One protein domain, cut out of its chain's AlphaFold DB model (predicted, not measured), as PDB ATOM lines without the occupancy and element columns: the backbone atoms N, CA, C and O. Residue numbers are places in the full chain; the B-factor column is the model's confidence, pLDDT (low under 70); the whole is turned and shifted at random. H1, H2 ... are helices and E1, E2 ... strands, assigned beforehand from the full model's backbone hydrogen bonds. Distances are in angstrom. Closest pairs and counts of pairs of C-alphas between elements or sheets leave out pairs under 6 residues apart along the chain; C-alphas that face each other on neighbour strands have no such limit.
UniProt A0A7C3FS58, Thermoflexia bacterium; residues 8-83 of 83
ATOM      1  N   GLU A   8      50.768 -12.064  13.528       91.56
ATOM      2  CA  GLU A   8      52.167 -12.167  13.972       91.56
ATOM      3  C   GLU A   8      53.090 -11.237  13.166       91.56
ATOM      4  O   GLU A   8      53.861 -10.475  13.739       91.56
ATOM      5  N   SER A   9      52.954 -11.216  11.833       92.75
ATOM      6  CA  SER A   9      53.759 -10.323  10.985       92.75
ATOM      7  C   SER A   9      53.452  -8.839  11.215       92.75
ATOM      8  O   SER A   9      54.319  -7.986  11.036       92.75
ATOM      9  N   PHE A  10      52.221  -8.506  11.615       93.44
ATOM     10  CA  PHE A  10      51.863  -7.140  11.985       93.44
ATOM     11  C   PHE A  10      52.412  -6.774  13.369       93.44
ATOM     12  O   PHE A  10      52.934  -5.676  13.536       93.44
ATOM     13  N   GLU A  11      52.367  -7.691  14.339       94.44
ATOM     14  CA  GLU A  11      52.972  -7.507  15.664       94.44
ATOM     15  C   GLU A  11      54.480  -7.238  15.570       94.44
ATOM     16  O   GLU A  11      54.979  -6.324  16.226       94.44
ATOM     17  N   GLU A  12      55.198  -7.957  14.703       94.69
ATOM     18  CA  GLU A  12      56.620  -7.703  14.432       94.69
ATOM     19  C   GLU A  12      56.864  -6.274  13.922       94.69
ATOM     20  O   GLU A  12      57.749  -5.579  14.428       94.69
ATOM     21  N   LEU A  13      56.039  -5.795  12.984       94.75
ATOM     22  CA  LEU A  13      56.121  -4.420  12.473       94.75
ATOM     23  C   LEU A  13      55.787  -3.378  13.542       94.75
ATOM     24  O   LEU A  13      56.390  -2.306  13.573       94.75
ATOM     25  N   VAL A  14      54.839  -3.674  14.435       94.75
ATOM     26  CA  VAL A  14      54.537  -2.807  15.579       94.75
ATOM     27  C   VAL A  14      55.755  -2.714  16.495       94.75
ATOM     28  O   VAL A  14      56.134  -1.611  16.885       94.75
ATOM     29  N   VAL A  15      56.411  -3.835  16.806       94.88
ATOM     30  CA  VAL A  15      57.633  -3.847  17.627       94.88
ATOM     31  C   VAL A  15      58.752  -3.033  16.971       94.88
ATOM     32  O   VAL A  15      59.381  -2.219  17.651       94.88
ATOM     33  N   GLU A  16      58.973  -3.201  15.665       95.50
ATOM     34  CA  GLU A  16      59.950  -2.420  14.897       95.50
ATOM     35  C   GLU A  16      59.636  -0.919  14.961       95.50
ATOM     36  O   GLU A  16      60.476  -0.122  15.387       95.50
ATOM     37  N   ALA A  17      58.393  -0.531  14.667       94.31
ATOM     38  CA  ALA A  17      57.964   0.863  14.714       94.31
ATOM     39  C   ALA A  17      58.152   1.481  16.111       94.31
ATOM     40  O   ALA A  17      58.609   2.619  16.241       94.31
ATOM     41  N   LEU A  18      57.844   0.732  17.175       94.25
ATOM     42  CA  LEU A  18      58.041   1.178  18.556       94.25
ATOM     43  C   LEU A  18      59.522   1.344  18.912       94.25
ATOM     44  O   LEU A  18      59.869   2.270  19.655       94.25
ATOM     45  N   ALA A  19      60.396   0.485  18.387       94.06
ATOM     46  CA  ALA A  19      61.838   0.603  18.567       94.06
ATOM     47  C   ALA A  19      62.394   1.851  17.861       94.06
ATOM     48  O   ALA A  19      63.262   2.530  18.416       94.06
ATOM     49  N   GLU A  20      61.853   2.210  16.698       96.31
ATOM     50  CA  GLU A  20      62.268   3.381  15.917       96.31
ATOM     51  C   GLU A  20      61.725   4.718  16.446       96.31
ATOM     52  O   GLU A  20      62.282   5.778  16.139       96.31
ATOM     53  N   LEU A  21      60.680   4.703  17.284       94.50
ATOM     54  CA  LEU A  21      60.101   5.925  17.844       94.50
ATOM     55  C   LEU A  21      61.156   6.792  18.551       94.50
ATOM     56  O   LEU A  21      61.909   6.290  19.386       94.50
ATOM     57  N   PRO A  22      61.172   8.121  18.343       97.00
ATOM     58  CA  PRO A  22      62.064   9.011  19.079       97.00
ATOM     59  C   PRO A  22      61.966   8.818  20.599       97.00
ATOM     60  O   PRO A  22      60.880   8.613  21.148       97.00
ATOM     61  N   ALA A  23      63.097   8.946  21.302       92.94
ATOM     62  CA  ALA A  23      63.194   8.654  22.738       92.94
ATOM     63  C   ALA A  23      62.151   9.396  23.593       92.94
ATOM     64  O   ALA A  23      61.627   8.833  24.554       92.94
ATOM     65  N   TYR A  24      61.806  10.630  23.208       91.69
ATOM     66  CA  TYR A  24      60.758  11.413  23.859       91.69
ATOM     67  C   TYR A  24      59.386  10.718  23.823       91.69
ATOM     68  O   TYR A  24      58.682  10.706  24.828       91.69
ATOM     69  N   PHE A  25      59.003  10.088  22.708       90.19
ATOM     70  CA  PHE A  25      57.738   9.352  22.617       90.19
ATOM     71  C   PHE A  25      57.796   8.030  23.383       90.19
ATOM     72  O   PHE A  25      56.872   7.735  24.136       90.19
ATOM     73  N   ARG A  26      58.904   7.283  23.293       90.75
ATOM     74  CA  ARG A  26      59.072   6.027  24.049       90.75
ATOM     75  C   ARG A  26      58.975   6.235  25.562       90.75
ATOM     76  O   ARG A  26      58.326   5.452  26.246       90.75
ATOM     77  N   ALA A  27      59.526   7.331  26.088       88.50
ATOM     78  CA  ALA A  27      59.391   7.686  27.505       88.50
ATOM     79  C   ALA A  27      57.930   7.943  27.932       88.50
ATOM     80  O   ALA A  27      57.574   7.784  29.105       88.50
ATOM     81  N   ASN A  28      57.065   8.333  26.991       85.50
ATOM     82  CA  ASN A  28      55.644   8.536  27.249       85.50
ATOM     83  C   ASN A  28      54.827   7.239  27.245       85.50
ATOM     84  O   ASN A  28      53.755   7.229  27.846       85.50
ATOM     85  N   LEU A  29      55.358   6.165  26.654       87.81
ATOM     86  CA  LEU A  29      54.763   4.825  26.642       87.81
ATOM     87  C   LEU A  29      55.108   3.996  27.891       87.81
ATOM     88  O   LEU A  29      54.699   2.845  28.007       87.81
ATOM     89  N   ALA A  30      55.836   4.567  28.857       84.25
ATOM     90  CA  ALA A  30      56.057   3.916  30.142       84.25
ATOM     91  C   ALA A  30      54.707   3.625  30.831       84.25
ATOM     92  O   ALA A  30      53.907   4.541  31.043       84.25
ATOM     93  N   ASN A  31      54.484   2.362  31.208       84.88
ATOM     94  CA  ASN A  31      53.219   1.858  31.758       84.88
ATOM     95  C   ASN A  31      52.031   1.917  30.772       84.88
ATOM     96  O   ASN A  31      50.896   2.172  31.185       84.88
ATOM     97  N   VAL A  32      52.308   1.722  29.477       88.88
ATOM     98  CA  VAL A  32      51.298   1.535  28.430       88.88
ATOM     99  C   VAL A  32      51.462   0.149  27.809       88.88
ATOM    100  O   VAL A  32      52.539  -0.194  27.328       88.88
ATOM    101  N   GLU A  33      50.396  -0.639  27.823       91.75
ATOM    102  CA  GLU A  33      50.287  -1.901  27.098       91.75
ATOM    103  C   GLU A  33      49.847  -1.623  25.658       91.75
ATOM    104  O   GLU A  33      48.951  -0.812  25.428       91.75
ATOM    105  N   ILE A  34      50.466  -2.278  24.678       94.00
ATOM    106  CA  ILE A  34      50.090  -2.157  23.266       94.00
ATOM    107  C   ILE A  34      49.618  -3.527  22.805       94.00
ATOM    108  O   ILE A  34      50.354  -4.501  22.939       94.00
ATOM    109  N   VAL A  35      48.393  -3.596  22.290       94.56
ATOM    110  CA  VAL A  35      47.764  -4.834  21.821       94.56
ATOM    111  C   VAL A  35      47.362  -4.697  20.361       94.56
ATOM    112  O   VAL A  35      46.920  -3.633  19.929       94.56
ATOM    113  N   VAL A  36      47.495  -5.785  19.614       95.38
ATOM    114  CA  VAL A  36      46.963  -5.906  18.257       95.38
ATOM    115  C   VAL A  36      45.645  -6.663  18.344       95.38
ATOM    116  O   VAL A  36      45.568  -7.742  18.925       95.38
ATOM    117  N   GLU A  37      44.591  -6.085  17.784       94.00
ATOM    118  CA  GLU A  37      43.264  -6.688  17.721       94.00
ATOM    119  C   GLU A  37      42.787  -6.657  16.267       94.00
ATOM    120  O   GLU A  37      43.060  -5.695  15.566       94.00
ATOM    121  N   PRO A  38      42.034  -7.654  15.780       92.69
ATOM    122  CA  PRO A  38      41.623  -7.673  14.378       92.69
ATOM    123  C   PRO A  38      40.667  -6.528  14.012       92.69
ATOM    124  O   PRO A  38      40.691  -6.067  12.880       92.69
ATOM    125  N   TRP A  39      39.792  -6.109  14.938       94.62
ATOM    126  CA  TRP A  39      38.848  -5.003  14.754       94.62
ATOM    127  C   TRP A  39      38.415  -4.417  16.098       94.62
ATOM    128  O   TRP A  39      38.305  -5.133  17.095       94.62
ATOM    129  N   ALA A  40      38.058  -3.133  16.098       95.31
ATOM    130  CA  ALA A  40      37.393  -2.507  17.233       95.31
ATOM    131  C   ALA A  40      35.972  -3.054  17.431       95.31
ATOM    132  O   ALA A  40      35.219  -3.250  16.472       95.31
ATOM    133  N   ASP A  41      35.565  -3.233  18.689       93.88
ATOM    134  CA  ASP A  41      34.189  -3.610  19.003       93.88
ATOM    135  C   ASP A  41      33.193  -2.460  18.743       93.88
ATOM    136  O   ASP A  41      33.535  -1.277  18.647       93.88
ATOM    137  N   ARG A  42      31.903  -2.800  18.642       94.00
ATOM    138  CA  ARG A  42      30.844  -1.815  18.362       94.00
ATOM    139  C   ARG A  42      30.759  -0.719  19.432       94.00
ATOM    140  O   ARG A  42      30.418   0.419  19.108       94.00
ATOM    141  N   ALA A  43      31.039  -1.048  20.694       93.50
ATOM    142  CA  ALA A  43      31.008  -0.078  21.785       93.50
ATOM    143  C   ALA A  43      32.104   0.983  21.605       93.50
ATOM    144  O   ALA A  43      31.845   2.176  21.745       93.50
ATOM    145  N   THR A  44      33.298   0.547  21.216       93.44
ATOM    146  CA  THR A  44      34.451   1.380  20.898       93.44
ATOM    147  C   THR A  44      34.167   2.286  19.709       93.44
ATOM    148  O   THR A  44      34.345   3.495  19.827       93.44
ATOM    149  N   LEU A  45      33.667   1.730  18.602       95.38
ATOM    150  CA  LEU A  45      33.313   2.491  17.399       95.38
ATOM    151  C   LEU A  45      32.293   3.597  17.691       95.38
ATOM    152  O   LEU A  45      32.481   4.744  17.288       95.38
ATOM    153  N   SER A  46      31.265   3.279  18.483       94.38
ATOM    154  CA  SER A  46      30.273   4.255  18.942       94.38
ATOM    155  C   SER A  46      30.903   5.370  19.786       94.38
ATOM    156  O   SER A  46      30.636   6.547  19.555       94.38
ATOM    157  N   GLN A  47      31.796   5.023  20.722       92.25
ATOM    158  CA  GLN A  47      32.486   5.999  21.576       92.25
ATOM    159  C   GLN A  47      33.372   6.967  20.787       92.25
ATOM    160  O   GLN A  47      33.485   8.129  21.174       92.25
ATOM    161  N   VAL A  48      34.001   6.503  19.704       91.69
ATOM    162  CA  VAL A  48      34.842   7.351  18.844       91.69
ATOM    163  C   VAL A  48      34.065   8.016  17.700       91.69
ATOM    164  O   VAL A  48      34.640   8.812  16.965       91.69
ATOM    165  N   GLY A  49      32.770   7.718  17.546       94.69
ATOM    166  CA  GLY A  49      31.915   8.295  16.506       94.69
ATOM    167  C   GLY A  49      32.211   7.790  15.090       94.69
ATOM    168  O   GLY A  49      31.951   8.503  14.124       94.69
ATOM    169  N   VAL A  50      32.755   6.579  14.957       94.50
ATOM    170  CA  VAL A  50      33.117   5.963  13.672       94.50
ATOM    171  C   VAL A  50      32.141   4.833  13.354       94.50
ATOM    172  O   VAL A  50      31.832   4.014  14.213       94.50
ATOM    173  N   ALA A  51      31.649   4.774  12.114       92.12
ATOM    174  CA  ALA A  51      30.713   3.732  11.684       92.12
ATOM    175  C   ALA A  51      31.410   2.521  11.042       92.12
ATOM    176  O   ALA A  51      30.991   1.386  11.267       92.12
ATOM    177  N   ASP A  52      32.458   2.758  10.246       94.25
ATOM    178  CA  ASP A  52      33.229   1.708   9.573       94.25
ATOM    179  C   ASP A  52      34.483   1.363  10.399       94.25
ATOM    180  O   ASP A  52      35.338   2.235  10.571       94.25
ATOM    181  N   PRO A  53      34.644   0.117  10.888       92.69
ATOM    182  CA  PRO A  53      35.818  -0.280  11.665       92.69
ATOM    183  C   PRO A  53      37.151  -0.049  10.947       92.69
ATOM    184  O   PRO A  53      38.156   0.174  11.608       92.69
ATOM    185  N   ARG A  54      37.167  -0.014   9.609       93.44
ATOM    186  CA  ARG A  54      38.378   0.245   8.810       93.44
ATOM    187  C   ARG A  54      38.894   1.678   8.917       93.44
ATOM    188  O   ARG A  54      40.004   1.961   8.483       93.44
ATOM    189  N   GLN A  55      38.085   2.593   9.445       94.69
ATOM    190  CA  GLN A  55      38.463   3.993   9.635       94.69
ATOM    191  C   GLN A  55      39.141   4.243  10.990       94.69
ATOM    192  O   GLN A  55      39.666   5.334  11.212       94.69
ATOM    193  N   LEU A  56      39.147   3.256  11.893       95.88
ATOM    194  CA  LEU A  56      39.819   3.336  13.183       95.88
ATOM    195  C   LEU A  56      41.042   2.416  13.174       95.88
ATOM    196  O   LEU A  56      40.895   1.206  13.248       95.88
ATOM    197  N   LEU A  57      42.240   2.999  13.116       94.94
ATOM    198  CA  LEU A  57      43.506   2.245  13.086       94.94
ATOM    199  C   LEU A  57      44.064   1.948  14.482       94.94
ATOM    200  O   LEU A  57      44.944   1.114  14.660       94.94
ATOM    201  N   GLY A  58      43.577   2.664  15.491       95.00
ATOM    202  CA  GLY A  58      43.975   2.413  16.860       95.00
ATOM    203  C   GLY A  58      43.275   3.314  17.857       95.00
ATOM    204  O   GLY A  58      42.688   4.343  17.510       95.00
ATOM    205  N   ARG A  59      43.329   2.911  19.122       94.06
ATOM    206  CA  ARG A  59      42.658   3.592  20.220       94.06
ATOM    207  C   ARG A  59      43.481   3.536  21.495       94.06
ATOM    208  O   ARG A  59      43.900   2.474  21.931       94.06
ATOM    209  N   TYR A  60      43.604   4.686  22.150       91.94
ATOM    210  CA  TYR A  60      44.102   4.777  23.517       91.94
ATOM    211  C   TYR A  60      42.960   4.594  24.529       91.94
ATOM    212  O   TYR A  60      41.946   5.297  24.492       91.94
ATOM    213  N   HIS A  61      43.148   3.654  25.445       87.50
ATOM    214  CA  HIS A  61      42.288   3.320  26.568       87.50
ATOM    215  C   HIS A  61      42.994   3.756  27.851       87.50
ATOM    216  O   HIS A  61      43.897   3.087  28.349       87.50
ATOM    217  N   GLY A  62      42.587   4.892  28.392       79.94
ATOM    218  CA  GLY A  62      43.168   5.398  29.623       79.94
ATOM    219  C   GLY A  62      42.782   6.838  29.879       79.94
ATOM    220  O   GLY A  62      42.127   7.492  29.061       79.94
ATOM    221  N   VAL A  63      43.212   7.342  31.028       69.19
ATOM    222  CA  VAL A  63      43.131   8.768  31.330       69.19
ATOM    223  C   VAL A  63      44.438   9.410  30.863       69.19
ATOM    224  O   VAL A  63      45.504   9.019  31.353       69.19
ATOM    225  N   PRO A  64      44.392  10.402  29.946       67.62
ATOM    226  CA  PRO A  64      45.590  11.085  29.476       67.62
ATOM    227  C   PRO A  64      46.462  11.533  30.645       67.62
ATOM    228  O   PRO A  64      45.945  12.040  31.642       67.62
ATOM    229  N   ARG A  65      47.788  11.400  30.507       62.22
ATOM    230  CA  ARG A  65      48.751  11.746  31.570       62.22
ATOM    231  C   ARG A  65      48.510  13.130  32.184       62.22
ATOM    232  O   ARG A  65      48.676  13.285  33.387       62.22
ATOM    233  N   THR A  66      48.063  14.107  31.392       62.25
ATOM    234  CA  THR A  66      47.773  15.485  31.835       62.25
ATOM    235  C   THR A  66      46.571  15.613  32.776       62.25
ATOM    236  O   THR A  66      46.395  16.659  33.393       62.25
ATOM    237  N   ARG A  67      45.735  14.575  32.887       62.59
ATOM    238  CA  ARG A  67      44.526  14.539  33.724       62.59
ATOM    239  C   ARG A  67      44.609  13.512  34.860       62.59
ATOM    240  O   ARG A  67      43.617  13.307  35.555       62.59
ATOM    241  N   ARG A  68      45.760  12.858  35.052       69.12
ATOM    242  CA  ARG A  68      45.963  11.891  36.142       69.12
ATOM    243  C   ARG A  68      46.105  12.637  37.476       69.12
ATOM    244  O   ARG A  68      46.981  13.482  37.623       69.12
ATOM    245  N   THR A  69      45.232  12.341  38.438       65.31
ATOM    246  CA  THR A  69      45.278  12.880  39.810       65.31
ATOM    247  C   THR A  69      46.069  11.955  40.746       65.31
ATOM    248  O   THR A  69      46.523  10.882  40.347       65.31
ATOM    249  N   CYS A  70      46.235  12.361  42.009       57.66
ATOM    250  CA  CYS A  70      47.126  11.775  43.022       57.66
ATOM    251  C   CYS A  70      46.910  10.275  43.352       57.66
ATOM    252  O   CYS A  70      47.671   9.720  44.135       57.66
ATOM    253  N   GLY A  71      45.887   9.619  42.788       56.59
ATOM    254  CA  GLY A  71      45.532   8.215  43.039       56.59
ATOM    255  C   GLY A  71      45.954   7.214  41.954       56.59
ATOM    256  O   GLY A  71      45.648   6.033  42.079       56.59
ATOM    257  N   TYR A  72      46.654   7.641  40.898       56.72
ATOM    258  CA  TYR A  72      47.013   6.788  39.745       56.72
ATOM    259  C   TYR A  72      48.209   5.834  40.000       56.72
ATOM    260  O   TYR A  72      48.804   5.314  39.062       56.72
ATOM    261  N   ASN A  73      48.591   5.609  41.264       54.72
ATOM    262  CA  ASN A  73      49.757   4.792  41.641       54.72
ATOM    263  C   ASN A  73      49.442   3.286  41.800       54.72
ATOM    264  O   ASN A  73      50.352   2.508  42.069       54.72
ATOM    265  N   LEU A  74      48.176   2.873  41.643       57.44
ATOM    266  CA  LEU A  74      47.712   1.472  41.728       57.44
ATOM    267  C   LEU A  74      46.823   1.066  40.535       57.44
ATOM    268  O   LEU A  74      46.041   0.121  40.622       57.44
ATOM    269  N   THR A  75      46.880   1.811  39.434       61.62
ATOM    270  CA  THR A  75      46.047   1.554  38.256       61.62
ATOM    271  C   THR A  75      46.729   0.584  37.306       61.62
ATOM    272  O   THR A  75      47.950   0.622  37.138       61.62
ATOM    273  N   LEU A  76      45.919  -0.240  36.642       66.94
ATOM    274  CA  LEU A  76      46.345  -1.028  35.488       66.94
ATOM    275  C   LEU A  76      47.056  -0.128  34.458       66.94
ATOM    276  O   LEU A  76      46.757   1.073  34.401       66.94
ATOM    277  N   PRO A  77      48.005  -0.671  33.675       75.06
ATOM    278  CA  PRO A  77      48.602   0.070  32.575       75.06
ATOM    279  C   PRO A  77      47.506   0.611  31.653       75.06
ATOM    280  O   PRO A  77      46.463  -0.018  31.459       75.06
ATOM    281  N   ASP A  78      47.742   1.793  31.090       86.19
ATOM    282  CA  ASP A  78      46.875   2.275  30.018       86.19
ATOM    283  C   ASP A  78      47.093   1.379  28.792       86.19
ATOM    284  O   ASP A  78      48.179   0.831  28.619       86.19
ATOM    285  N   LYS A  79      46.091   1.219  27.929       91.31
ATOM    286  CA  LYS A  79      46.176   0.307  26.779       91.31
ATOM    287  C   LYS A  79      46.088   1.075  25.466       91.31
ATOM    288  O   LYS A  79      45.256   1.966  25.340       91.31
ATOM    289  N   ILE A  80      46.889   0.727  24.469       94.56
ATOM    290  CA  ILE A  80      46.692   1.125  23.073       94.56
ATOM    291  C   ILE A  80      46.313  -0.125  22.291       94.56
ATOM    292  O   ILE A  80      47.114  -1.048  22.198       94.56
ATOM    293  N   SER A  81      45.113  -0.144  21.725       95.81
ATOM    294  CA  SER A  81      44.735  -1.144  20.727       95.81
ATOM    295  C   SER A  81      45.103  -0.637  19.337       95.81
ATOM    296  O   SER A  81      44.796   0.513  19.017       95.81
ATOM    297  N   LEU A  82      45.743  -1.473  18.526       96.31
ATOM    298  CA  LEU A  82      45.986  -1.264  17.098       96.31
ATOM    299  C   LEU A  82      45.151  -2.275  16.306       96.31
ATOM    300  O   LEU A  82      45.039  -3.425  16.737       96.31
ATOM    301  N   TYR A  83      44.568  -1.828  15.192       93.44
ATOM    302  CA  TYR A  83      43.665  -2.612  14.340       93.44
ATOM    303  C   TYR A  83      44.204  -2.760  12.918       93.44
ATOM    304  O   TYR A  83      44.802  -1.775  12.420       93.44
TER     305      TYR A  83
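Overview. This is residues 8 to 83 of the 83 residues of a protein of Thermoflexia bacterium (UniProt A0A7C3FS58). A small sheet of three strands makes the core, with the longest helix, H1, running past its E1 side and only grazing it; H2 makes the turn between H1 and E1. H3 is set off to the E2 side of the sheet, away from H1, and the long loop between E2 and E3, residues 62 to 77, reaches away from the end of the sheet where E2 ends and E3 begins, its residues 66 to 71 sticking out. The printed part has 76 residues, with the elements in the order H1, H2, E1, H3, E2, E3; the sheet's order is E1, E3, E2, mixed, and the class is mixed, helices and strands. The whole is only just loose, close to compact, with a radius of gyration of the C-alphas of 13.9 A and spans of 37 by 29 by 18 A.

Along the chain. H1, residues 8 to 20, begins at C-alpha 8 at (52.167, -12.167, 13.972) and is 18.6 A long. H2 is residues 23 to 28. E1, residues 32 to 36, is 13.3 A long and begins at C-alpha 32 at (51.298, 1.535, 28.430). H3 is residues 42 to 48, 10.0 A long. E2 is residues 58 to 61, 9.9 A long. E3, residues 78 to 82, is 13.4 A long and ends at C-alpha 82 at (45.986, -1.264, 17.098).

Arrangement. H1 is on the sheet but only grazes it, with its residues 8 to 18. Its closest C-alphas to E1 are those of Glu 11 and Val 36, 6.7 A apart. H1 and H2 are close but not clearly touching: the closest C-alphas, those of Leu 18 and Arg 26, are 7.4 A apart. They run opposite ways at a steep tilt of 65 degrees. H2 is not on the sheet. E1, an edge strand, is parallel to the inner strand E3 at 24 degrees; N 80 and O 33 are 2.7 A apart, within hydrogen-bond range. E2, the other edge strand, and E3 form a hairpin, antiparallel at 166 degrees, with N 61 and O 79 at 2.7 A. H3 is only just not on the sheet, with 4 pairs of C-alphas within 10 A, and it is apart from H1, H2 and E3. In H1 and H3 every O i to N i+4 pair is within hydrogen-bond range; in H2 1 of 2 is.

Size, cuts and confidence. The two C-alphas farthest apart, those of Ser 9 and Cys 70, are 39.5 A apart. The printed part has no cut and ends at Tyr 83, the chain's last residue. The link from E2 to E3 is long, with 16 residues. Residues 19 to 25, of which 23 to 25 belong to H2, and residues 66 to 71 stand free. The mean pLDDT of the printed part is 86.9, and residues 63 to 76 are under 70.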